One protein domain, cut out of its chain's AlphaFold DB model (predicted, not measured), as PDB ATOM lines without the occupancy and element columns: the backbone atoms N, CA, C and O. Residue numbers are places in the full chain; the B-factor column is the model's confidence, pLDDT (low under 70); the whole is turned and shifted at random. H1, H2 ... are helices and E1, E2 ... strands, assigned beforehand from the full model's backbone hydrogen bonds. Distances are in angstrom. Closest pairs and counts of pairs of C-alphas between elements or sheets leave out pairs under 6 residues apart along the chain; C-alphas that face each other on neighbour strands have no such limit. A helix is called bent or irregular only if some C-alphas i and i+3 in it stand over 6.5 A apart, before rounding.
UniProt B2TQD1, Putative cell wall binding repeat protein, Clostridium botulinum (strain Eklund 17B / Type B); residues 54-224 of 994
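Overview. This is residues 54 to 224 of the 994 residues of the protein "Putative cell wall binding repeat protein" of Clostridium botulinum (strain Eklund 17B / Type B) (UniProt B2TQD1). A long, twisted ribbon of strands E3, E4, E7 and E9 makes the length of this domain, and near one end the small sheet E2, E6, E5 covers part of it, a sandwich only partly face to face. E1 and H1 lie at that same end, the short strand E8 folds back on E7 at the far end, and residues 68 to 75 stick out. The printed part has 171 residues with nine named strands and one named helix, in the order E1, E2, E3, E4, H1, E5, E6, E7, E8, E9; the class is mostly strand. The larger sheet is branched and mixed, the smaller antiparallel. The whole is an extended rod spanning 78 by 35 by 28 A, with a radius of gyration of the C-alphas of 24.2 A.

Along the chain. E7, residues 170 to 194, is 71.8 A long and runs from C-alpha 170 at (10.933, 54.448, -18.154) to C-alpha 194 at (66.064, 13.462, -38.979), with a bend of 59 degrees at residue 173. E4 is residues 113 to 132, 59.3 A; E9 is residues 207 to 224, 54.7 A, ending at (9.940, 48.247, -22.781); E3 is residues 99 to 108, 29.6 A. E1 is residues 77 to 81 and E8 residues 200 to 202. In the smaller sheet, E6 is residues 158 to 166, 26.0 A, E5 residues 146 to 153, 23.1 A, and E2 residues 88 to 92. H1, residues 137 to 143, is irregular: C-alphas 138 and 141 are 7.2 A apart.

Arrangement. E4 lies on one side of E7, antiparallel, with N 122 and O 184 at 2.8 A; E9 and E8 lie on the other side, both antiparallel to E7, with N 181 and O 215 at 2.9 A and N 193 and O 201 at 2.8 A. E3 and E4 form a hairpin, with N 104 and O 117 at 2.9 A. E1 is parallel to E9, with N 222 and O 78 at 2.8 A. In the smaller sheet E6 is the inner strand, antiparallel to E5, N 150 and O 162 at 2.8 A, and to E2, N 165 and O 89 at 2.7 A. Between the sheets, the closest C-alphas of E4 and E6 are those of Ile 127 and Gly 162, 6.2 A apart. H1 stands at the larger sheet's level, at a height of 1.2 A, and only grazes the smaller sheet. In H1, 0 of 3 O i to N i+4 pairs and 3 of 4 O i to N i+3 pairs are within hydrogen-bond range.

Size, cuts and confidence. The two C-alphas farthest apart, those of Thr 69 and Asp 197, are 79.2 A apart. The printed part has no cut, and no link is long. Residues 54 to 76 hold no named element. Mean pLDDT of the printed part is 75.3; 45 residues are under 70, among them residues 54 to 85.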
ATOM      1  N   ALA A  54      21.850  36.682 -25.879       52.69
ATOM      2  CA  ALA A  54      20.929  36.650 -24.757       52.69
ATOM      3  C   ALA A  54      20.969  37.991 -24.010       52.69
ATOM      4  O   ALA A  54      21.953  38.300 -23.341       52.69
ATOM      5  N   LEU A  55      19.883  38.766 -24.073       53.94
ATOM      6  CA  LEU A  55      19.678  39.851 -23.118       53.94
ATOM      7  C   LEU A  55      19.456  39.215 -21.737       53.94
ATOM      8  O   LEU A  55      18.518  38.438 -21.548       53.94
ATOM      9  N   THR A  56      20.347  39.491 -20.788       55.38
ATOM     10  CA  THR A  56      20.435  38.784 -19.503       55.38
ATOM     11  C   THR A  56      20.360  39.772 -18.360       55.38
ATOM     12  O   THR A  56      21.345  40.422 -18.026       55.38
ATOM     13  N   VAL A  57      19.209  39.874 -17.706       52.94
ATOM     14  CA  VAL A  57      19.036  40.845 -16.628       52.94
ATOM     15  C   VAL A  57      19.298  40.184 -15.279       52.94
ATOM     16  O   VAL A  57      18.640  39.215 -14.905       52.94
ATOM     17  N   SER A  58      20.313  40.679 -14.559       53.47
ATOM     18  CA  SER A  58      20.821  40.067 -13.317       53.47
ATOM     19  C   SER A  58      21.127  38.561 -13.459       53.47
ATOM     20  O   SER A  58      20.839  37.769 -12.564       53.47
ATOM     21  N   GLY A  59      21.657  38.147 -14.617       48.94
ATOM     22  CA  GLY A  59      21.941  36.742 -14.948       48.94
ATOM     23  C   GLY A  59      20.737  35.908 -15.414       48.94
ATOM     24  O   GLY A  59      20.919  34.757 -15.802       48.94
ATOM     25  N   THR A  60      19.522  36.465 -15.432       50.91
ATOM     26  CA  THR A  60      18.330  35.800 -15.986       50.91
ATOM     27  C   THR A  60      18.185  36.154 -17.462       50.91
ATOM     28  O   THR A  60      17.984  37.324 -17.793       50.91
ATOM     29  N   LYS A  61      18.272  35.170 -18.366       57.69
ATOM     30  CA  LYS A  61      17.962  35.378 -19.790       57.69
ATOM     31  C   LYS A  61      16.505  35.828 -19.932       57.69
ATOM     32  O   LYS A  61      15.613  35.171 -19.405       57.69
ATOM     33  N   LEU A  62      16.270  36.910 -20.669       56.25
ATOM     34  CA  LEU A  62      14.928  37.281 -21.100       56.25
ATOM     35  C   LEU A  62      14.532  36.432 -22.310       56.25
ATOM     36  O   LEU A  62      15.267  36.340 -23.295       56.25
ATOM     37  N   GLU A  63      13.360  35.817 -22.229       53.72
ATOM     38  CA  GLU A  63      12.732  35.123 -23.348       53.72
ATOM     39  C   GLU A  63      11.806  36.120 -24.050       53.72
ATOM     40  O   GLU A  63      10.809  36.562 -23.483       53.72
ATOM     41  N   GLY A  64      12.193  36.549 -25.256       46.09
ATOM     42  CA  GLY A  64      11.374  37.438 -26.079       46.09
ATOM     43  C   GLY A  64      10.167  36.685 -26.633       46.09
ATOM     44  O   GLY A  64      10.326  35.590 -27.168       46.09
ATOM     45  N   ASN A  65       8.978  37.271 -26.509       40.38
ATOM     46  CA  ASN A  65       7.719  36.675 -26.951       40.38
ATOM     47  C   ASN A  65       6.791  37.742 -27.539       40.38
ATOM     48  O   ASN A  65       6.810  38.884 -27.083       40.38
ATOM     49  N   THR A  66       5.952  37.323 -28.494       36.28
ATOM     50  CA  THR A  66       4.928  38.128 -29.196       36.28
ATOM     51  C   THR A  66       5.455  39.379 -29.910       36.28
ATOM     52  O   THR A  66       5.657  40.433 -29.316       36.28
ATOM     53  N   ILE A  67       5.601  39.264 -31.233       40.12
ATOM     54  CA  ILE A  67       5.406  40.406 -32.131       40.12
ATOM     55  C   ILE A  67       3.896  40.483 -32.349       40.12
ATOM     56  O   ILE A  67       3.327  39.532 -32.880       40.12
ATOM     57  N   ASP A  68       3.281  41.584 -31.938       34.50
ATOM     58  CA  ASP A  68       1.948  41.975 -32.398       34.50
ATOM     59  C   ASP A  68       2.070  43.255 -33.250       34.50
ATOM     60  O   ASP A  68       3.104  43.933 -33.198       34.50
ATOM     61  N   THR A  69       1.040  43.569 -34.039       30.41
ATOM     62  CA  THR A  69       1.013  44.450 -35.234       30.41
ATOM     63  C   THR A  69       1.547  43.833 -36.540       30.41
ATOM     64  O   THR A  69       2.670  43.340 -36.622       30.41
ATOM     65  N   ASP A  70       0.764  43.971 -37.621       26.38
ATOM     66  CA  ASP A  70       1.038  43.482 -38.992       26.38
ATOM     67  C   ASP A  70       2.182  44.208 -39.742       26.38
ATOM     68  O   ASP A  70       2.319  44.131 -40.970       26.38
ATOM     69  N   VAL A  71       3.046  44.932 -39.029       29.20
ATOM     70  CA  VAL A  71       4.233  45.552 -39.621       29.20
ATOM     71  C   VAL A  71       5.293  44.473 -39.827       29.20
ATOM     72  O   VAL A  71       5.763  43.872 -38.867       29.20
ATOM     73  N   LYS A  72       5.738  44.256 -41.074       29.42
ATOM     74  CA  LYS A  72       6.861  43.349 -41.376       29.42
ATOM     75  C   LYS A  72       8.140  43.813 -40.670       29.42
ATOM     76  O   LYS A  72       8.879  44.650 -41.189       29.42
ATOM     77  N   VAL A  73       8.396  43.257 -39.489       37.97
ATOM     78  CA  VAL A  73       9.596  43.532 -38.696       37.97
ATOM     79  C   VAL A  73      10.815  42.981 -39.432       37.97
ATOM     80  O   VAL A  73      10.872  41.804 -39.783       37.97
ATOM     81  N   ASP A  74      11.806  43.841 -39.665       42.88
ATOM     82  CA  ASP A  74      13.109  43.406 -40.157       42.88
ATOM     83  C   ASP A  74      13.766  42.445 -39.151       42.88
ATOM     84  O   ASP A  74      13.831  42.720 -37.952       42.88
ATOM     85  N   SER A  75      14.315  41.353 -39.683       43.28
ATOM     86  CA  SER A  75      15.079  40.281 -39.027       43.28
ATOM     87  C   SER A  75      16.210  40.714 -38.074       43.28
ATOM     88  O   SER A  75      16.814  39.874 -37.407       43.28
ATOM     89  N   THR A  76      16.522  42.009 -38.015       48.38
ATOM     90  CA  THR A  76      17.564  42.621 -37.185       48.38
ATOM     91  C   THR A  76      17.093  43.080 -35.801       48.38
ATOM     92  O   THR A  76      17.938  43.487 -35.001       48.38
ATOM     93  N   LYS A  77      15.782  43.043 -35.509       54.66
ATOM     94  CA  LYS A  77      15.186  43.629 -34.293       54.66
ATOM     95  C   LYS A  77      14.659  42.572 -33.323       54.66
ATOM     96  O   LYS A  77      14.066  41.577 -33.726       54.66
ATOM     97  N   THR A  78      14.810  42.825 -32.025       59.59
ATOM     98  CA  THR A  78      14.207  42.015 -30.949       59.59
ATOM     99  C   THR A  78      13.532  42.929 -29.932       59.59
ATOM    100  O   THR A  78      14.100  43.963 -29.579       59.59
ATOM    101  N   ILE A  79      12.337  42.551 -29.473       63.22
ATOM    102  CA  ILE A  79      11.537  43.299 -28.493       63.22
ATOM    103  C   ILE A  79      11.574  42.559 -27.151       63.22
ATOM    104  O   ILE A  79      11.438  41.337 -27.108       63.22
ATOM    105  N   TYR A  80      11.752  43.302 -26.058       69.75
ATOM    106  CA  TYR A  80      11.763  42.777 -24.695       69.75
ATOM    107  C   TYR A  80      10.895  43.639 -23.772       69.75
ATOM    108  O   TYR A  80      11.324  44.714 -23.343       69.75
ATOM    109  N   ASN A  81       9.706  43.154 -23.411       68.69
ATOM    110  CA  ASN A  81       8.922  43.754 -22.335       68.69
ATOM    111  C   ASN A  81       9.403  43.231 -20.970       68.69
ATOM    112  O   ASN A  81       9.532  42.026 -20.753       68.69
ATOM    113  N   THR A  82       9.701  44.147 -20.044       69.31
ATOM    114  CA  THR A  82      10.223  43.801 -18.709       69.31
ATOM    115  C   THR A  82       9.224  43.945 -17.570       69.31
ATOM    116  O   THR A  82       9.563  43.611 -16.431       69.31
ATOM    117  N   GLN A  83       8.033  44.496 -17.823       67.38
ATOM    118  CA  GLN A  83       7.019  44.814 -16.808       67.38
ATOM    119  C   GLN A  83       7.541  45.642 -15.607       67.38
ATOM    120  O   GLN A  83       6.913  45.675 -14.549       67.38
ATOM    121  N   GLY A  84       8.702  46.300 -15.734       64.19
ATOM    122  CA  GLY A  84       9.366  47.017 -14.636       64.19
ATOM    123  C   GLY A  84      10.051  46.146 -13.578       64.19
ATOM    124  O   GLY A  84      10.437  46.666 -12.536       64.19
ATOM    125  N   ARG A  85      10.231  44.843 -13.827       65.62
ATOM    126  CA  ARG A  85      10.809  43.884 -12.860       65.62
ATOM    127  C   ARG A  85      12.291  44.116 -12.541       65.62
ATOM    128  O   ARG A  85      12.795  43.557 -11.570       65.62
ATOM    129  N   PHE A  86      12.989  44.912 -13.348       70.25
ATOM    130  CA  PHE A  86      14.432  45.124 -13.263       70.25
ATOM    131  C   PHE A  86      14.783  46.611 -13.338       70.25
ATOM    132  O   PHE A  86      14.108  47.361 -14.037       70.25
ATOM    133  N   LYS A  87      15.847  47.020 -12.638       66.75
ATOM    134  CA  LYS A  87      16.344  48.409 -12.568       66.75
ATOM    135  C   LYS A  87      17.480  48.695 -13.560       66.75
ATOM    136  O   LYS A  87      17.579  49.805 -14.072       66.75
ATOM    137  N   ASP A  88      18.326  47.697 -13.789       74.75
ATOM    138  CA  ASP A  88      19.591  47.790 -14.518       74.75
ATOM    139  C   ASP A  88      19.622  46.665 -15.559       74.75
ATOM    140  O   ASP A  88      19.186  45.551 -15.263       74.75
ATOM    141  N   PHE A  89      20.090  46.943 -16.774       81.94
ATOM    142  CA  PHE A  89      20.006  46.035 -17.928       81.94
ATOM    143  C   PHE A  89      21.393  45.570 -18.351       81.94
ATOM    144  O   PHE A  89      22.284  46.401 -18.420       81.94
ATOM    145  N   GLN A  90      21.591  44.296 -18.698       82.31
ATOM    146  CA  GLN A  90      22.901  43.789 -19.124       82.31
ATOM    147  C   GLN A  90      22.787  42.960 -20.412       82.31
ATOM    148  O   GLN A  90      21.974  42.039 -20.508       82.31
ATOM    149  N   ILE A  91      23.600  43.313 -21.411       80.44
ATOM    150  CA  ILE A  91      23.712  42.607 -22.694       80.44
ATOM    151  C   ILE A  91      25.000  41.778 -22.664       80.44
ATOM    152  O   ILE A  91      26.084  42.350 -22.790       80.44
ATOM    153  N   ASP A  92      24.893  40.456 -22.506       77.00
ATOM    154  CA  ASP A  92      26.048  39.548 -22.493       77.00
ATOM    155  C   ASP A  92      26.276  38.894 -23.863       77.00
ATOM    156  O   ASP A  92      25.358  38.393 -24.519       77.00
ATOM    157  N   LEU A  93      27.541  38.842 -24.287       75.81
ATOM    158  CA  LEU A  93      27.953  38.076 -25.457       75.81
ATOM    159  C   LEU A  93      28.092  36.578 -25.112       75.81
ATOM    160  O   LEU A  93      28.563  36.233 -24.020       75.81
ATOM    161  N   PRO A  94      27.757  35.665 -26.048       72.19
ATOM    162  CA  PRO A  94      27.999  34.235 -25.887       72.19
ATOM    163  C   PRO A  94      29.440  33.919 -25.474       72.19
ATOM    164  O   PRO A  94      30.393  34.485 -26.020       72.19
ATOM    165  N   LYS A  95      29.589  32.977 -24.532       76.06
ATOM    166  CA  LYS A  95      30.890  32.486 -24.057       76.06
ATOM    167  C   LYS A  95      31.780  32.076 -25.225       76.06
ATOM    168  O   LYS A  95      31.355  31.327 -26.103       76.06
ATOM    169  N   TYR A  96      33.032  32.513 -25.194       73.88
ATOM    170  CA  TYR A  96      34.034  32.158 -26.193       73.88
ATOM    171  C   TYR A  96      35.393  31.906 -25.534       73.88
ATOM    172  O   TYR A  96      35.660  32.386 -24.433       73.88
ATOM    173  N   LYS A  97      36.262  31.137 -26.194       78.12
ATOM    174  CA  LYS A  97      37.642  30.927 -25.734       78.12
ATOM    175  C   LYS A  97      38.501  32.099 -26.194       78.12
ATOM    176  O   LYS A  97      38.535  32.395 -27.384       78.12
ATOM    177  N   GLN A  98      39.179  32.755 -25.252       79.44
ATOM    178  CA  GLN A  98      40.013  33.928 -25.547       79.44
ATOM    179  C   GLN A  98      41.288  33.559 -26.331       79.44
ATOM    180  O   GLN A  98      41.817  34.385 -27.070       79.44
ATOM    181  N   GLU A  99      41.755  32.315 -26.209       82.38
ATOM    182  CA  GLU A  99      42.892  31.771 -26.954       82.38
ATOM    183  C   GLU A  99      42.636  30.298 -27.319       82.38
ATOM    184  O   GLU A  99      42.100  29.531 -26.511       82.38
ATOM    185  N   VAL A 100      43.008  29.911 -28.541       79.50
ATOM    186  CA  VAL A 100      42.953  28.539 -29.070       79.50
ATOM    187  C   VAL A 100      44.298  28.220 -29.723       79.50
ATOM    188  O   VAL A 100      44.795  29.012 -30.521       79.50
ATOM    189  N   THR A 101      44.884  27.067 -29.393       81.25
ATOM    190  CA  THR A 101      46.186  26.630 -29.920       81.25
ATOM    191  C   THR A 101      46.039  25.326 -30.690       81.25
ATOM    192  O   THR A 101      45.830  24.272 -30.091       81.25
ATOM    193  N   ASP A 102      46.211  25.393 -32.008       82.38
ATOM    194  CA  ASP A 102      46.256  24.229 -32.888       82.38
ATOM    195  C   ASP A 102      47.707  23.870 -33.222       82.38
ATOM    196  O   ASP A 102      48.522  24.736 -33.548       82.38
ATOM    197  N   LYS A 103      48.041  22.577 -33.167       81.56
ATOM    198  CA  LYS A 103      49.362  22.051 -33.537       81.56
ATOM    199  C   LYS A 103      49.227  21.026 -34.654       81.56
ATOM    200  O   LYS A 103      48.535  20.023 -34.496       81.56
ATOM    201  N   LYS A 104      49.935  21.249 -35.762       82.69
ATOM    202  CA  LYS A 104      50.059  20.305 -36.879       82.69
ATOM    203  C   LYS A 104      51.512  19.872 -37.025       82.69
ATOM    204  O   LYS A 104      52.414  20.702 -36.965       82.69
ATOM    205  N   THR A 105      51.742  18.580 -37.235       78.25
ATOM    206  CA  THR A 105      53.082  18.030 -37.473       78.25
ATOM    207  C   THR A 105      53.072  17.231 -38.765       78.25
ATOM    208  O   THR A 105      52.529  16.129 -38.807       78.25
ATOM    209  N   ASP A 106      53.684  17.780 -39.810       77.31
ATOM    210  CA  ASP A 106      53.870  17.094 -41.087       77.31
ATOM    211  C   ASP A 106      55.268  16.470 -41.151       77.31
ATOM    212  O   ASP A 106      56.252  17.070 -40.709       77.31
ATOM    213  N   LYS A 107      55.366  15.262 -41.709       73.38
ATOM    214  CA  LYS A 107      56.635  14.565 -41.948       73.38
ATOM    215  C   LYS A 107      56.851  14.398 -43.445       73.38
ATOM    216  O   LYS A 107      56.005  13.819 -44.120       73.38
ATOM    217  N   ASP A 108      57.992  14.864 -43.939       69.19
ATOM    218  CA  ASP A 108      58.463  14.569 -45.289       69.19
ATOM    219  C   ASP A 108      59.526  13.466 -45.202       69.19
ATOM    220  O   ASP A 108      60.693  13.710 -44.878       69.19
ATOM    221  N   GLU A 109      59.096  12.233 -45.466       63.44
ATOM    222  CA  GLU A 109      59.948  11.039 -45.443       63.44
ATOM    223  C   GLU A 109      60.933  10.983 -46.626       63.44
ATOM    224  O   GLU A 109      61.931  10.269 -46.550       63.44
ATOM    225  N   LEU A 110      60.707  11.763 -47.694       59.06
ATOM    226  CA  LEU A 110      61.610  11.864 -48.848       59.06
ATOM    227  C   LEU A 110      62.733  12.886 -48.611       59.06
ATOM    228  O   LEU A 110      63.832  12.717 -49.138       59.06
ATOM    229  N   GLN A 111      62.478  13.928 -47.814       62.09
ATOM    230  CA  GLN A 111      63.464  14.958 -47.453       62.09
ATOM    231  C   GLN A 111      64.087  14.774 -46.059       62.09
ATOM    232  O   GLN A 111      65.013  15.505 -45.706       62.09
ATOM    233  N   GLY A 112      63.596  13.827 -45.252       67.94
ATOM    234  CA  GLY A 112      64.090  13.585 -43.892       67.94
ATOM    235  C   GLY A 112      63.784  14.732 -42.923       67.94
ATOM    236  O   GLY A 112      64.572  14.996 -42.010       67.94
ATOM    237  N   LYS A 113      62.667  15.443 -43.126       75.62
ATOM    238  CA  LYS A 113      62.275  16.614 -42.325       75.62
ATOM    239  C   LYS A 113      60.931  16.430 -41.634       75.62
ATOM    240  O   LYS A 113      60.044  15.731 -42.118       75.62
ATOM    241  N   ILE A 114      60.784  17.102 -40.499       79.06
ATOM    242  CA  ILE A 114      59.545  17.193 -39.729       79.06
ATOM    243  C   ILE A 114      59.259  18.677 -39.515       79.06
ATOM    244  O   ILE A 114      60.103  19.392 -38.977       79.06
ATOM    245  N   THR A 115      58.078  19.135 -39.912       80.44
ATOM    246  CA  THR A 115      57.640  20.521 -39.726       80.44
ATOM    247  C   THR A 115      56.514  20.542 -38.702       80.44
ATOM    248  O   THR A 115      55.453  19.967 -38.933       80.44
ATOM    249  N   GLU A 116      56.742  21.204 -37.570       82.12
ATOM    250  CA  GLU A 116      55.704  21.526 -36.591       82.12
ATOM    251  C   GLU A 116      55.208  22.955 -36.851       82.12
ATOM    252  O   GLU A 116      55.999  23.897 -36.896       82.12
ATOM    253  N   VAL A 117      53.898  23.108 -37.026       82.19
ATOM    254  CA  VAL A 117      53.217  24.403 -37.115       82.19
ATOM    255  C   VAL A 117      52.296  24.529 -35.909       82.19
ATOM    256  O   VAL A 117      51.345  23.763 -35.757       82.19
ATOM    257  N   GLU A 118      52.586  25.500 -35.054       84.75
ATOM    258  CA  GLU A 118      51.781  25.907 -33.908       84.75
ATOM    259  C   GLU A 118      51.054  27.203 -34.274       84.75
ATOM    260  O   GLU A 118      51.681  28.224 -34.544       84.75
ATOM    261  N   THR A 119      49.725  27.156 -34.331       82.38
ATOM    262  CA  THR A 119      48.869  28.310 -34.628       82.38
ATOM    263  C   THR A 119      48.119  28.696 -33.366       82.38
ATOM    264  O   THR A 119      47.275  27.939 -32.892       82.38
ATOM    265  N   ILE A 120      48.418  29.872 -32.822       83.75
ATOM    266  CA  ILE A 120      47.719  30.444 -31.672       83.75
ATOM    267  C   ILE A 120      46.759  31.510 -32.201       83.75
ATOM    268  O   ILE A 120      47.183  32.556 -32.689       83.75
ATOM    269  N   THR A 121      45.460  31.248 -32.106       81.12
ATOM    270  CA  THR A 121      44.411  32.212 -32.449       81.12
ATOM    271  C   THR A 121      43.856  32.827 -31.172       81.12
ATOM    272  O   THR A 121      43.239  32.141 -30.358       81.12
ATOM    273  N   LYS A 122      44.074  34.131 -31.006       83.38
ATOM    274  CA  LYS A 122      43.525  34.957 -29.929       83.38
ATOM    275  C   LYS A 122      42.303  35.698 -30.444       83.38
ATOM    276  O   LYS A 122      42.334  36.260 -31.537       83.38
ATOM    277  N   ILE A 123      41.252  35.706 -29.638       81.81
ATOM    278  CA  ILE A 123      39.972  36.335 -29.953       81.81
ATOM    279  C   ILE A 123      39.671  37.359 -28.859       81.81
ATOM    280  O   ILE A 123      39.765  37.053 -27.669       81.81
ATOM    281  N   ASP A 124      39.273  38.564 -29.251       82.75
ATOM    282  CA  ASP A 124      38.742  39.580 -28.349       82.75
ATOM    283  C   ASP A 124      37.418  40.119 -28.900       82.75
ATOM    284  O   ASP A 124      37.365  40.590 -30.036       82.75
ATOM    285  N   ARG A 125      36.334  39.993 -28.124       83.88
ATOM    286  CA  ARG A 125      34.972  40.377 -28.526       83.88
ATOM    287  C   ARG A 125      34.454  41.472 -27.619       83.88
ATOM    288  O   ARG A 125      34.184  41.216 -26.449       83.88
ATOM    289  N   THR A 126      34.269  42.668 -28.151       85.06
ATOM    290  CA  THR A 126      33.682  43.791 -27.419       85.06
ATOM    291  C   THR A 126      32.252  44.051 -27.880       85.06
ATOM    292  O   THR A 126      31.868  43.735 -29.007       85.06
ATOM    293  N   ILE A 127      31.457  44.631 -26.984       85.62
ATOM    294  CA  ILE A 127      30.138  45.193 -27.271       85.62
ATOM    295  C   ILE A 127      30.117  46.628 -26.751       85.62
ATOM    296  O   ILE A 127      30.639  46.897 -25.671       85.62
ATOM    297  N   ASP A 128      29.539  47.556 -27.506       89.44
ATOM    298  CA  ASP A 128      29.423  48.955 -27.093       89.44
ATOM    299  C   ASP A 128      28.097  49.574 -27.550       89.44
ATOM    300  O   ASP A 128      27.571  49.222 -28.606       89.44
ATOM    301  N   ILE A 129      27.542  50.497 -26.759       91.62
ATOM    302  CA  ILE A 129      26.284  51.181 -27.097       91.62
ATOM    303  C   ILE A 129      26.591  52.406 -27.960       91.62
ATOM    304  O   ILE A 129      27.273  53.328 -27.517       91.62
ATOM    305  N   ALA A 130      26.044  52.441 -29.174       91.56
ATOM    306  CA  ALA A 130      26.182  53.567 -30.095       91.56
ATOM    307  C   ALA A 130      25.181  54.693 -29.775       91.56
ATOM    308  O   ALA A 130      25.537  55.877 -29.787       91.56
ATOM    309  N   SER A 131      23.930  54.333 -29.472       94.00
ATOM    310  CA  SER A 131      22.881  55.274 -29.064       94.00
ATOM    311  C   SER A 131      21.726  54.589 -28.329       94.00
ATOM    312  O   SER A 131      21.512  53.384 -28.455       94.00
ATOM    313  N   ILE A 132      20.960  55.377 -27.573       93.31
ATOM    314  CA  ILE A 132      19.681  54.975 -26.970       93.31
ATOM    315  C   ILE A 132      18.658  56.044 -27.340       93.31
ATOM    316  O   ILE A 132      18.910  57.230 -27.152       93.31
ATOM    317  N   ASN A 133      17.520  55.651 -27.911       92.25
ATOM    318  CA  ASN A 133      16.475  56.564 -28.399       92.25
ATOM    319  C   ASN A 133      17.036  57.613 -29.374       92.25
ATOM    320  O   ASN A 133      16.663  58.786 -29.351       92.25
ATOM    321  N   LYS A 134      17.998  57.174 -30.201       92.56
ATOM    322  CA  LYS A 134      18.818  57.981 -31.125       92.56
ATOM    323  C   LYS A 134      19.735  59.023 -30.439       92.56
ATOM    324  O   LYS A 134      20.576  59.606 -31.121       92.56
ATOM    325  N   ILE A 135      19.674  59.205 -29.112       94.50
ATOM    326  CA  ILE A 135      20.646  59.992 -28.327       94.50
ATOM    327  C   ILE A 135      21.989  59.257 -28.366       94.50
ATOM    328  O   ILE A 135      22.090  58.101 -27.951       94.50
ATOM    329  N   LYS A 136      23.021  59.916 -28.898       94.81
ATOM    330  CA  LYS A 136      24.362  59.339 -29.065       94.81
ATOM    331  C   LYS A 136      25.042  59.070 -27.722       94.81
ATOM    332  O   LYS A 136      24.791  59.777 -26.748       94.81
ATOM    333  N   LYS A 137      25.954  58.090 -27.705       93.50
ATOM    334  CA  LYS A 137      26.730  57.664 -26.528       93.50
ATOM    335  C   LYS A 137      27.307  58.818 -25.694       93.50
ATOM    336  O   LYS A 137      27.221  58.788 -24.471       93.50
ATOM    337  N   ASP A 138      27.871  59.834 -26.346       93.19
ATOM    338  CA  ASP A 138      28.487  61.012 -25.726       93.19
ATOM    339  C   ASP A 138      27.499  61.909 -24.955       93.19
ATOM    340  O   ASP A 138      27.910  62.623 -24.042       93.19
ATOM    341  N   LEU A 139      26.202  61.820 -25.262       93.75
ATOM    342  CA  LEU A 139      25.129  62.599 -24.636       93.75
ATOM    343  C   LEU A 139      24.273  61.790 -23.644       93.75
ATOM    344  O   LEU A 139      23.422  62.370 -22.974       93.75
ATOM    345  N   LEU A 140      24.489  60.476 -23.491       92.12
ATOM    346  CA  LEU A 140      23.691  59.632 -22.579       92.12
ATOM    347  C   LEU A 140      23.791  60.077 -21.109       92.12
ATOM    348  O   LEU A 140      22.805  60.021 -20.373       92.12
ATOM    349  N   ASN A 141      24.937  60.635 -20.711       89.75
ATOM    350  CA  ASN A 141      25.122  61.230 -19.386       89.75
ATOM    351  C   ASN A 141      24.170  62.421 -19.130       89.75
ATOM    352  O   ASN A 141      23.834  62.694 -17.978       89.75
ATOM    353  N   GLU A 142      23.698  63.130 -20.166       89.44
ATOM    354  CA  GLU A 142      22.716  64.208 -19.980       89.44
ATOM    355  C   GLU A 142      21.339  63.687 -19.554       89.44
ATOM    356  O   GLU A 142      20.621  64.420 -18.872       89.44
ATOM    357  N   ILE A 143      21.001  62.432 -19.880       89.50
ATOM    358  CA  ILE A 143      19.776  61.733 -19.452       89.50
ATOM    359  C   ILE A 143      20.014  60.747 -18.292       89.50
ATOM    360  O   ILE A 143      19.204  59.848 -18.075       89.50
ATOM    361  N   ASP A 144      21.108  60.923 -17.539       88.69
ATOM    362  CA  ASP A 144      21.494  60.139 -16.346       88.69
ATOM    363  C   ASP A 144      21.762  58.637 -16.590       88.69
ATOM    364  O   ASP A 144      22.003  57.881 -15.641       88.69
ATOM    365  N   VAL A 145      21.768  58.204 -17.856       90.19
ATOM    366  CA  VAL A 145      22.079  56.827 -18.249       90.19
ATOM    367  C   VAL A 145      23.579  56.592 -18.133       90.19
ATOM    368  O   VAL A 145      24.377  57.336 -18.701       90.19
ATOM    369  N   THR A 146      23.961  55.532 -17.422       90.62
ATOM    370  CA  THR A 146      25.365  55.138 -17.226       90.62
ATOM    371  C   THR A 146      25.645  53.805 -17.918       90.62
ATOM    372  O   THR A 146      24.794  52.917 -17.930       90.62
ATOM    373  N   LEU A 147      26.837  53.674 -18.508       92.50
ATOM    374  CA  LEU A 147      27.280  52.486 -19.239       92.50
ATOM    375  C   LEU A 147      28.519  51.872 -18.579       92.50
ATOM    376  O   LEU A 147      29.568  52.517 -18.514       92.50
ATOM    377  N   THR A 148      28.417  50.612 -18.161       91.81
ATOM    378  CA  THR A 148      29.485  49.878 -17.470       91.81
ATOM    379  C   THR A 148      29.843  48.613 -18.247       91.81
ATOM    380  O   THR A 148      29.013  47.727 -18.427       91.81
ATOM    381  N   GLN A 149      31.090  48.513 -18.709       90.00
ATOM    382  CA  GLN A 149      31.619  47.305 -19.353       90.00
ATOM    383  C   GLN A 149      31.810  46.184 -18.320       90.00
ATOM    384  O   GLN A 149      32.315  46.425 -17.224       90.00
ATOM    385  N   THR A 150      31.448  44.955 -18.681       83.81
ATOM    386  CA  THR A 150      31.544  43.766 -17.822       83.81
ATOM    387  C   THR A 150      32.358  42.664 -18.502       83.81
ATOM    388  O   THR A 150      32.285  42.467 -19.715       83.81
ATOM    389  N   GLN A 151      33.155  41.937 -17.715       82.56
ATOM    390  CA  GLN A 151      33.918  40.776 -18.175       82.56
ATOM    391  C   GLN A 151      33.914  39.695 -17.093       82.56
ATOM    392  O   GLN A 151      34.474  39.877 -16.014       82.56
ATOM    393  N   ASN A 152      33.326  38.546 -17.413       76.81
ATOM    394  CA  ASN A 152      33.290  37.360 -16.568       76.81
ATOM    395  C   ASN A 152      34.221  36.289 -17.152       76.81
ATOM    396  O   ASN A 152      34.073  35.898 -18.311       76.81
ATOM    397  N   LYS A 153      35.179  35.799 -16.354       73.50
ATOM    398  CA  LYS A 153      36.111  34.731 -16.754       73.50
ATOM    399  C   LYS A 153      35.789  33.424 -16.037       73.50
ATOM    400  O   LYS A 153      35.649  33.395 -14.818       73.50
ATOM    401  N   SER A 154      35.699  32.345 -16.806       65.56
ATOM    402  CA  SER A 154      35.530  30.980 -16.310       65.56
ATOM    403  C   SER A 154      36.885  30.331 -15.999       65.56
ATOM    404  O   SER A 154      37.917  30.725 -16.541       65.56
ATOM    405  N   THR A 155      36.889  29.258 -15.206       58.78
ATOM    406  CA  THR A 155      38.074  28.407 -14.964       58.78
ATOM    407  C   THR A 155      38.524  27.603 -16.197       58.78
ATOM    408  O   THR A 155      39.496  26.861 -16.122       58.78
ATOM    409  N   SER A 156      37.815  27.722 -17.323       61.88
ATOM    410  CA  SER A 156      37.975  26.963 -18.575       61.88
ATOM    411  C   SER A 156      38.674  27.732 -19.717       61.88
ATOM    412  O   SER A 156      38.600  27.299 -20.867       61.88
ATOM    413  N   ASN A 157      39.321  28.876 -19.437       68.19
ATOM    414  CA  ASN A 157      39.777  29.871 -20.438       68.19
ATOM    415  C   ASN A 157      38.648  30.467 -21.315       68.19
ATOM    416  O   ASN A 157      38.900  31.094 -22.347       68.19
ATOM    417  N   GLU A 158      37.395  30.311 -20.884       77.06
ATOM    418  CA  GLU A 158      36.225  30.915 -21.520       77.06
ATOM    419  C   GLU A 158      35.899  32.270 -20.886       77.06
ATOM    420  O   GLU A 158      35.965  32.437 -19.664       77.06
ATOM    421  N   VAL A 159      35.523  33.230 -21.727       78.94
ATOM    422  CA  VAL A 159      35.202  34.607 -21.353       78.94
ATOM    423  C   VAL A 159      33.803  34.961 -21.859       78.94
ATOM    424  O   VAL A 159      33.421  34.597 -22.972       78.94
ATOM    425  N   THR A 160      33.053  35.688 -21.034       80.62
ATOM    426  CA  THR A 160      31.858  36.447 -21.418       80.62
ATOM    427  C   THR A 160      32.177  37.922 -21.221       80.62
ATOM    428  O   THR A 160      32.508  38.328 -20.108       80.62
ATOM    429  N   ASN A 161      32.069  38.707 -22.290       83.81
ATOM    430  CA  ASN A 161      32.080  40.167 -22.231       83.81
ATOM    431  C   ASN A 161      30.647  40.669 -22.419       83.81
ATOM    432  O   ASN A 161      29.879  40.056 -23.162       83.81
ATOM    433  N   GLY A 162      30.297  41.776 -21.780       84.44
ATOM    434  CA  GLY A 162      28.958  42.349 -21.849       84.44
ATOM    435  C   GLY A 162      28.936  43.814 -21.439       84.44
ATOM    436  O   GLY A 162      29.932  44.343 -20.946       84.44
ATOM    437  N   ILE A 163      27.793  44.476 -21.595       88.56
ATOM    438  CA  ILE A 163      27.610  45.874 -21.187       88.56
ATOM    439  C   ILE A 163      26.345  46.045 -20.349       88.56
ATOM    440  O   ILE A 163      25.259  45.625 -20.752       88.56
ATOM    441  N   THR A 164      26.500  46.686 -19.192       88.00
ATOM    442  CA  THR A 164      25.409  47.081 -18.303       88.00
ATOM    443  C   THR A 164      24.993  48.524 -18.587       88.00
ATOM    444  O   THR A 164      25.838  49.413 -18.691       88.00
ATOM    445  N   ILE A 165      23.685  48.744 -18.695       89.62
ATOM    446  CA  ILE A 165      23.010  50.027 -18.873       89.62
ATOM    447  C   ILE A 165      22.206  50.307 -17.596       89.62
ATOM    448  O   ILE A 165      21.250  49.592 -17.283       89.62
ATOM    449  N   GLU A 166      22.591  51.344 -16.862       86.75
ATOM    450  CA  GLU A 166      21.925  51.780 -15.629       86.75
ATOM    451  C   GLU A 166      21.072  53.031 -15.883       86.75
ATOM    452  O   GLU A 166      21.427  53.878 -16.705       86.75
ATOM    453  N   ASN A 167      19.963  53.169 -15.146       85.44
ATOM    454  CA  ASN A 167      19.005  54.286 -15.245       85.44
ATOM    455  C   ASN A 167      18.380  54.496 -16.642       85.44
ATOM    456  O   ASN A 167      18.080  55.632 -17.013       85.44
ATOM    457  N   LEU A 168      18.152  53.419 -17.404       87.94
ATOM    458  CA  LEU A 168      17.404  53.478 -18.666       87.94
ATOM    459  C   LEU A 168      16.053  54.213 -18.464       87.94
ATOM    460  O   LEU A 168      15.378  53.946 -17.465       87.94
ATOM    461  N   PRO A 169      15.633  55.128 -19.362       89.00
ATOM    462  CA  PRO A 169      14.356  55.828 -19.229       89.00
ATOM    463  C   PRO A 169      13.157  54.875 -19.142       89.00
ATOM    464  O   PRO A 169      13.108  53.854 -19.827       89.00
ATOM    465  N   LEU A 170      12.166  55.218 -18.321       86.31
ATOM    466  CA  LEU A 170      10.933  54.448 -18.154       86.31
ATOM    467  C   LEU A 170      10.092  54.618 -19.428       86.31
ATOM    468  O   LEU A 170       9.638  55.727 -19.714       86.31
ATOM    469  N   GLY A 171       9.950  53.568 -20.232       84.88
ATOM    470  CA  GLY A 171       9.426  53.715 -21.587       84.88
ATOM    471  C   GLY A 171       9.794  52.619 -22.573       84.88
ATOM    472  O   GLY A 171      10.523  51.677 -22.253       84.88
ATOM    473  N   THR A 172       9.336  52.800 -23.810       86.12
ATOM    474  CA  THR A 172       9.863  52.107 -24.991       86.12
ATOM    475  C   THR A 172      11.229  52.698 -25.337       86.12
ATOM    476  O   THR A 172      11.333  53.891 -25.614       86.12
ATOM    477  N   ASN A 173      12.278  51.876 -25.331       88.00
ATOM    478  CA  ASN A 173      13.649  52.302 -25.597       88.00
ATOM    479  C   ASN A 173      14.253  51.573 -26.802       88.00
ATOM    480  O   ASN A 173      14.348  50.348 -26.805       88.00
ATOM    481  N   GLU A 174      14.717  52.323 -27.798       89.94
ATOM    482  CA  GLU A 174      15.445  51.818 -28.966       89.94
ATOM    483  C   GLU A 174      16.959  51.888 -28.701       89.94
ATOM    484  O   GLU A 174      17.557  52.962 -28.777       89.94
ATOM    485  N   VAL A 175      17.586  50.751 -28.386       89.44
ATOM    486  CA  VAL A 175      19.024  50.651 -28.083       89.44
ATOM    487  C   VAL A 175      19.782  50.158 -29.316       89.44
ATOM    488  O   VAL A 175      19.566  49.037 -29.783       89.44
ATOM    489  N   MET A 176      20.699  50.985 -29.819       89.06
ATOM    490  CA  MET A 176      21.644  50.634 -30.880       89.06
ATOM    491  C   MET A 176      22.987  50.253 -30.263       89.06
ATOM    492  O   MET A 176      23.587  51.054 -29.541       89.06
ATOM    493  N   TYR A 177      23.503  49.075 -30.598       86.81
ATOM    494  CA  TYR A 177      24.824  48.627 -30.161       86.81
ATOM    495  C   TYR A 177      25.644  48.059 -31.318       86.81
ATOM    496  O   TYR A 177      25.107  47.692 -32.364       86.81
ATOM    497  N   GLU A 178      26.955  47.991 -31.129       86.12
ATOM    498  CA  GLU A 178      27.903  47.386 -32.059       86.12
ATOM    499  C   GLU A 178      28.701  46.296 -31.346       86.12
ATOM    500  O   GLU A 178      29.207  46.501 -30.243       86.12
ATOM    501  N   ILE A 179      28.799  45.128 -31.980       83.19
ATOM    502  CA  ILE A 179      29.703  44.051 -31.576       83.19
ATOM    503  C   ILE A 179      30.926  44.124 -32.482       83.19
ATOM    504  O   ILE A 179      30.778  44.192 -33.702       83.19
ATOM    505  N   SER A 180      32.125  44.074 -31.906       84.12
ATOM    506  CA  SER A 180      33.386  43.963 -32.645       84.12
ATOM    507  C   SER A 180      34.152  42.725 -32.199       84.12
ATOM    508  O   SER A 180      34.376  42.535 -31.008       84.12
ATOM    509  N   GLU A 181      34.599  41.901 -33.146       83.50
ATOM    510  CA  GLU A 181      35.618  40.878 -32.901       83.50
ATOM    511  C   GLU A 181      36.949  41.326 -33.509       83.50
ATOM    512  O   GLU A 181      37.029  41.630 -34.703       83.50
ATOM    513  N   LYS A 182      38.008  41.312 -32.696       84.62
ATOM    514  CA  LYS A 182      39.388  41.251 -33.171       84.62
ATOM    515  C   LYS A 182      39.891  39.813 -33.052       84.62
ATOM    516  O   LYS A 182      39.950  39.262 -31.956       84.62
ATOM    517  N   THR A 183      40.326  39.247 -34.172       81.56
ATOM    518  CA  THR A 183      41.057  37.979 -34.224       81.56
ATOM    519  C   THR A 183      42.527  38.260 -34.551       81.56
ATOM    520  O   THR A 183      42.837  38.794 -35.618       81.56
ATOM    521  N   THR A 184      43.432  37.871 -33.653       84.44
ATOM    522  CA  THR A 184      44.891  37.900 -33.847       84.44
ATOM    523  C   THR A 184      45.389  36.461 -33.971       84.44
ATOM    524  O   THR A 184      45.264  35.679 -33.031       84.44
ATOM    525  N   THR A 185      45.961  36.096 -35.117       84.31
ATOM    526  CA  THR A 185      46.513  34.757 -35.364       84.31
ATOM    527  C   THR A 185      48.037  34.827 -35.419       84.31
ATOM    528  O   THR A 185      48.593  35.410 -36.351       84.31
ATOM    529  N   ASP A 186      48.696  34.212 -34.435       85.31
ATOM    530  CA  ASP A 186      50.142  34.002 -34.372       85.31
ATOM    531  C   ASP A 186      50.475  32.600 -34.906       85.31
ATOM    532  O   ASP A 186      50.144  31.593 -34.279       85.31
ATOM    533  N   ILE A 187      51.131  32.516 -36.064       84.88
ATOM    534  CA  ILE A 187      51.598  31.253 -36.653       84.88
ATOM    535  C   ILE A 187      53.091  31.106 -36.378       84.88
ATOM    536  O   ILE A 187      53.890  31.929 -36.823       84.88
ATOM    537  N   LYS A 188      53.477  30.026 -35.700       86.06
ATOM    538  CA  LYS A 188      54.862  29.650 -35.423       86.06
ATOM    539  C   LYS A 188      55.208  28.348 -36.145       86.06
ATOM    540  O   LYS A 188      54.562  27.329 -35.939       86.06
ATOM    541  N   THR A 189      56.253  28.367 -36.970       82.56
ATOM    542  CA  THR A 189      56.758  27.191 -37.694       82.56
ATOM    543  C   THR A 189      58.149  26.807 -37.196       82.56
ATOM    544  O   THR A 189      59.083  27.610 -37.262       82.56
ATOM    545  N   THR A 190      58.293  25.559 -36.756       82.56
ATOM    546  CA  THR A 190      59.550  24.949 -36.311       82.56
ATOM    547  C   THR A 190      59.891  23.772 -37.221       82.56
ATOM    548  O   THR A 190      59.111  22.829 -37.351       82.56
ATOM    549  N   VAL A 191      61.071  23.800 -37.847       81.38
ATOM    550  CA  VAL A 191      61.559  22.699 -38.694       81.38
ATOM    551  C   VAL A 191      62.602  21.882 -37.935       81.38
ATOM    552  O   VAL A 191      63.539  22.428 -37.349       81.38
ATOM    553  N   TYR A 192      62.456  20.563 -37.984       80.94
ATOM    554  CA  TYR A 192      63.401  19.582 -37.467       80.94
ATOM    555  C   TYR A 192      63.909  18.690 -38.608       80.94
ATOM    556  O   TYR A 192      63.180  18.377 -39.551       80.94
ATOM    557  N   LYS A 193      65.159  18.242 -38.498       80.50
ATOM    558  CA  LYS A 193      65.784  17.237 -39.361       80.50
ATOM    559  C   LYS A 193      65.884  15.898 -38.638       80.50
ATOM    560  O   LYS A 193      66.107  15.847 -37.426       80.50
ATOM    561  N   ILE A 194      65.758  14.824 -39.406       76.56
ATOM    562  CA  ILE A 194      66.064  13.462 -38.979       76.56
ATOM    563  C   ILE A 194      67.537  13.207 -39.313       76.56
ATOM    564  O   ILE A 194      67.951  13.271 -40.470       76.56
ATOM    565  N   ASN A 195      68.345  12.970 -38.287       75.88
ATOM    566  CA  ASN A 195      69.764  12.667 -38.411       75.88
ATOM    567  C   ASN A 195      69.966  11.211 -38.875       75.88
ATOM    568  O   ASN A 195      69.083  10.366 -38.738       75.88
ATOM    569  N   ALA A 196      71.158  10.889 -39.388       70.19
ATOM    570  CA  ALA A 196      71.464   9.570 -39.957       70.19
ATOM    571  C   ALA A 196      71.458   8.400 -38.941       70.19
ATOM    572  O   ALA A 196      71.505   7.241 -39.348       70.19
ATOM    573  N   ASP A 197      71.396   8.688 -37.639       71.12
ATOM    574  CA  ASP A 197      71.221   7.723 -36.545       71.12
ATOM    575  C   ASP A 197      69.745   7.529 -36.129       71.12
ATOM    576  O   ASP A 197      69.454   6.767 -35.209       71.12
ATOM    577  N   GLY A 198      68.810   8.222 -36.791       64.12
ATOM    578  CA  GLY A 198      67.384   8.245 -36.457       64.12
ATOM    579  C   GLY A 198      66.996   9.258 -35.375       64.12
ATOM    580  O   GLY A 198      65.810   9.376 -35.062       64.12
ATOM    581  N   SER A 199      67.945  10.013 -34.807       73.00
ATOM    582  CA  SER A 199      67.634  11.083 -33.853       73.00
ATOM    583  C   SER A 199      67.018  12.303 -34.552       73.00
ATOM    584  O   SER A 199      67.328  12.608 -35.703       73.00
ATOM    585  N   ILE A 200      66.138  13.027 -33.860       76.69
ATOM    586  CA  ILE A 200      65.515  14.256 -34.374       76.69
ATOM    587  C   ILE A 200      66.225  15.456 -33.747       76.69
ATOM    588  O   ILE A 200      66.380  15.519 -32.528       76.69
ATOM    589  N   SER A 201      66.634  16.428 -34.563       76.50
ATOM    590  CA  SER A 201      67.224  17.684 -34.085       76.50
ATOM    591  C   SER A 201      66.664  18.894 -34.829       76.50
ATOM    592  O   SER A 201      66.241  18.791 -35.978       76.50
ATOM    593  N   LYS A 202      66.626  20.055 -34.171       77.31
ATOM    594  CA  LYS A 202      66.095  21.293 -34.758       77.31
ATOM    595  C   LYS A 202      66.969  21.753 -35.936       77.31
ATOM    596  O   LYS A 202      68.198  21.658 -35.888       77.31
ATOM    597  N   ASP A 203      66.336  22.189 -37.022       71.31
ATOM    598  CA  ASP A 203      67.014  22.491 -38.288       71.31
ATOM    599  C   ASP A 203      67.240  23.989 -38.522       71.31
ATOM    600  O   ASP A 203      68.242  24.366 -39.125       71.31
ATOM    601  N   SER A 204      66.360  24.839 -37.988       67.06
ATOM    602  CA  SER A 204      66.432  26.301 -38.084       67.06
ATOM    603  C   SER A 204      65.966  26.987 -36.797       67.06
ATOM    604  O   SER A 204      65.423  26.349 -35.893       67.06
ATOM    605  N   GLU A 205      66.118  28.310 -36.725       67.12
ATOM    606  CA  GLU A 205      65.317  29.131 -35.810       67.12
ATOM    607  C   GLU A 205      63.821  29.077 -36.182       67.12
ATOM    608  O   GLU A 205      63.449  28.595 -37.258       67.12
ATOM    609  N   ASP A 206      62.959  29.525 -35.267       73.69
ATOM    610  CA  ASP A 206      61.504  29.489 -35.446       73.69
ATOM    611  C   ASP A 206      61.028  30.666 -36.303       73.69
ATOM    612  O   ASP A 206      61.264  31.822 -35.956       73.69
ATOM    613  N   ASN A 207      60.293  30.387 -37.380       75.94
ATOM    614  CA  ASN A 207      59.643  31.438 -38.161       75.94
ATOM    615  C   ASN A 207      58.284  31.773 -37.530       75.94
ATOM    616  O   ASN A 207      57.457  30.877 -37.369       75.94
ATOM    617  N   SER A 208      58.054  33.039 -37.171       76.94
ATOM    618  CA  SER A 208      56.821  33.492 -36.509       76.94
ATOM    619  C   SER A 208      56.162  34.627 -37.290       76.94
ATOM    620  O   SER A 208      56.816  35.621 -37.602       76.94
ATOM    621  N   GLN A 209      54.867  34.499 -37.576       83.31
ATOM    622  CA  GLN A 209      54.068  35.490 -38.298       83.31
ATOM    623  C   GLN A 209      52.757  35.774 -37.556       83.31
ATOM    624  O   GLN A 209      51.918  34.888 -37.411       83.31
ATOM    625  N   THR A 210      52.554  37.028 -37.157       83.19
ATOM    626  CA  THR A 210      51.288  37.526 -36.593       83.19
ATOM    627  C   THR A 210      50.423  38.143 -37.692       83.19
ATOM    628  O   THR A 210      50.930  38.858 -38.559       83.19
ATOM    629  N   THR A 211      49.110  37.914 -37.647       83.69
ATOM    630  CA  THR A 211      48.127  38.614 -38.492       83.69
ATOM    631  C   THR A 211      46.903  39.041 -37.686       83.69
ATOM    632  O   THR A 211      46.343  38.246 -36.937       83.69
ATOM    633  N   ASP A 212      46.468  40.287 -37.872       82.06
ATOM    634  CA  ASP A 212      45.247  40.836 -37.276       82.06
ATOM    635  C   ASP A 212      44.099  40.864 -38.298       82.06
ATOM    636  O   ASP A 212      44.301  41.161 -39.476       82.06
ATOM    637  N   LEU A 213      42.880  40.601 -37.831       79.81
ATOM    638  CA  LEU A 213      41.622  40.886 -38.519       79.81
ATOM    639  C   LEU A 213      40.648  41.513 -37.515       79.81
ATOM    640  O   LEU A 213      40.555  41.052 -36.380       79.81
ATOM    641  N   ILE A 214      39.916  42.542 -37.940       80.81
ATOM    642  CA  ILE A 214      38.822  43.149 -37.175       80.81
ATOM    643  C   ILE A 214      37.553  43.057 -38.020       80.81
ATOM    644  O   ILE A 214      37.574  43.388 -39.206       80.81
ATOM    645  N   THR A 215      36.457  42.623 -37.406       76.38
ATOM    646  CA  THR A 215      35.114  42.592 -37.998       76.38
ATOM    647  C   THR A 215      34.107  43.120 -36.989       76.38
ATOM    648  O   THR A 215      34.089  42.638 -35.856       76.38
ATOM    649  N   SER A 216      33.251  44.060 -37.388       75.88
ATOM    650  CA  SER A 216      32.190  44.593 -36.532       75.88
ATOM    651  C   SER A 216      30.807  44.519 -37.182       75.88
ATOM    652  O   SER A 216      30.676  44.336 -38.396       75.88
ATOM    653  N   LYS A 217      29.765  44.595 -36.350       78.25
ATOM    654  CA  LYS A 217      28.357  44.543 -36.750       78.25
ATOM    655  C   LYS A 217      27.489  45.332 -35.767       78.25
ATOM    656  O   LYS A 217      27.430  44.997 -34.584       78.25
ATOM    657  N   SER A 218      26.766  46.334 -36.266       74.88
ATOM    658  CA  SER A 218      25.704  47.021 -35.515       74.88
ATOM    659  C   SER A 218      24.431  46.164 -35.426       74.88
ATOM    660  O   SER A 218      24.159  45.347 -36.308       74.88
ATOM    661  N   THR A 219      23.626  46.331 -34.376       75.19
ATOM    662  CA  THR A 219      22.320  45.666 -34.176       75.19
ATOM    663  C   THR A 219      21.402  46.555 -33.315       75.19
ATOM    664  O   THR A 219      21.888  47.434 -32.599       75.19
ATOM    665  N   GLN A 220      20.078  46.367 -33.414       79.75
ATOM    666  CA  GLN A 220      19.065  47.115 -32.658       79.75
ATOM    667  C   GLN A 220      18.253  46.177 -31.755       79.75
ATOM    668  O   GLN A 220      17.769  45.144 -32.210       79.75
ATOM    669  N   ILE A 221      18.013  46.581 -30.506       78.94
ATOM    670  CA  ILE A 221      16.974  45.986 -29.651       78.94
ATOM    671  C   ILE A 221      15.999  47.056 -29.165       78.94
ATOM    672  O   ILE A 221      16.351  48.230 -29.034       78.94
ATOM    673  N   ILE A 222      14.763  46.637 -28.904       81.56
ATOM    674  CA  ILE A 222      13.706  47.456 -28.320       81.56
ATOM    675  C   ILE A 222      13.413  46.905 -26.925       81.56
ATOM    676  O   ILE A 222      13.180  45.709 -26.757       81.56
ATOM    677  N   ILE A 223      13.451  47.773 -25.921       80.94
ATOM    678  CA  ILE A 223      13.246  47.422 -24.515       80.94
ATOM    679  C   ILE A 223      12.080  48.243 -23.976       80.94
ATOM    680  O   ILE A 223      12.163  49.469 -23.933       80.94
ATOM    681  N   GLU A 224      11.022  47.586 -23.513       80.62
ATOM    682  CA  GLU A 224       9.940  48.247 -22.781       80.62
ATOM    683  C   GLU A 224      10.206  48.134 -21.277       80.62
ATOM    684  O   GLU A 224      10.211  47.047 -20.678       80.62
TER     685      GLU A 224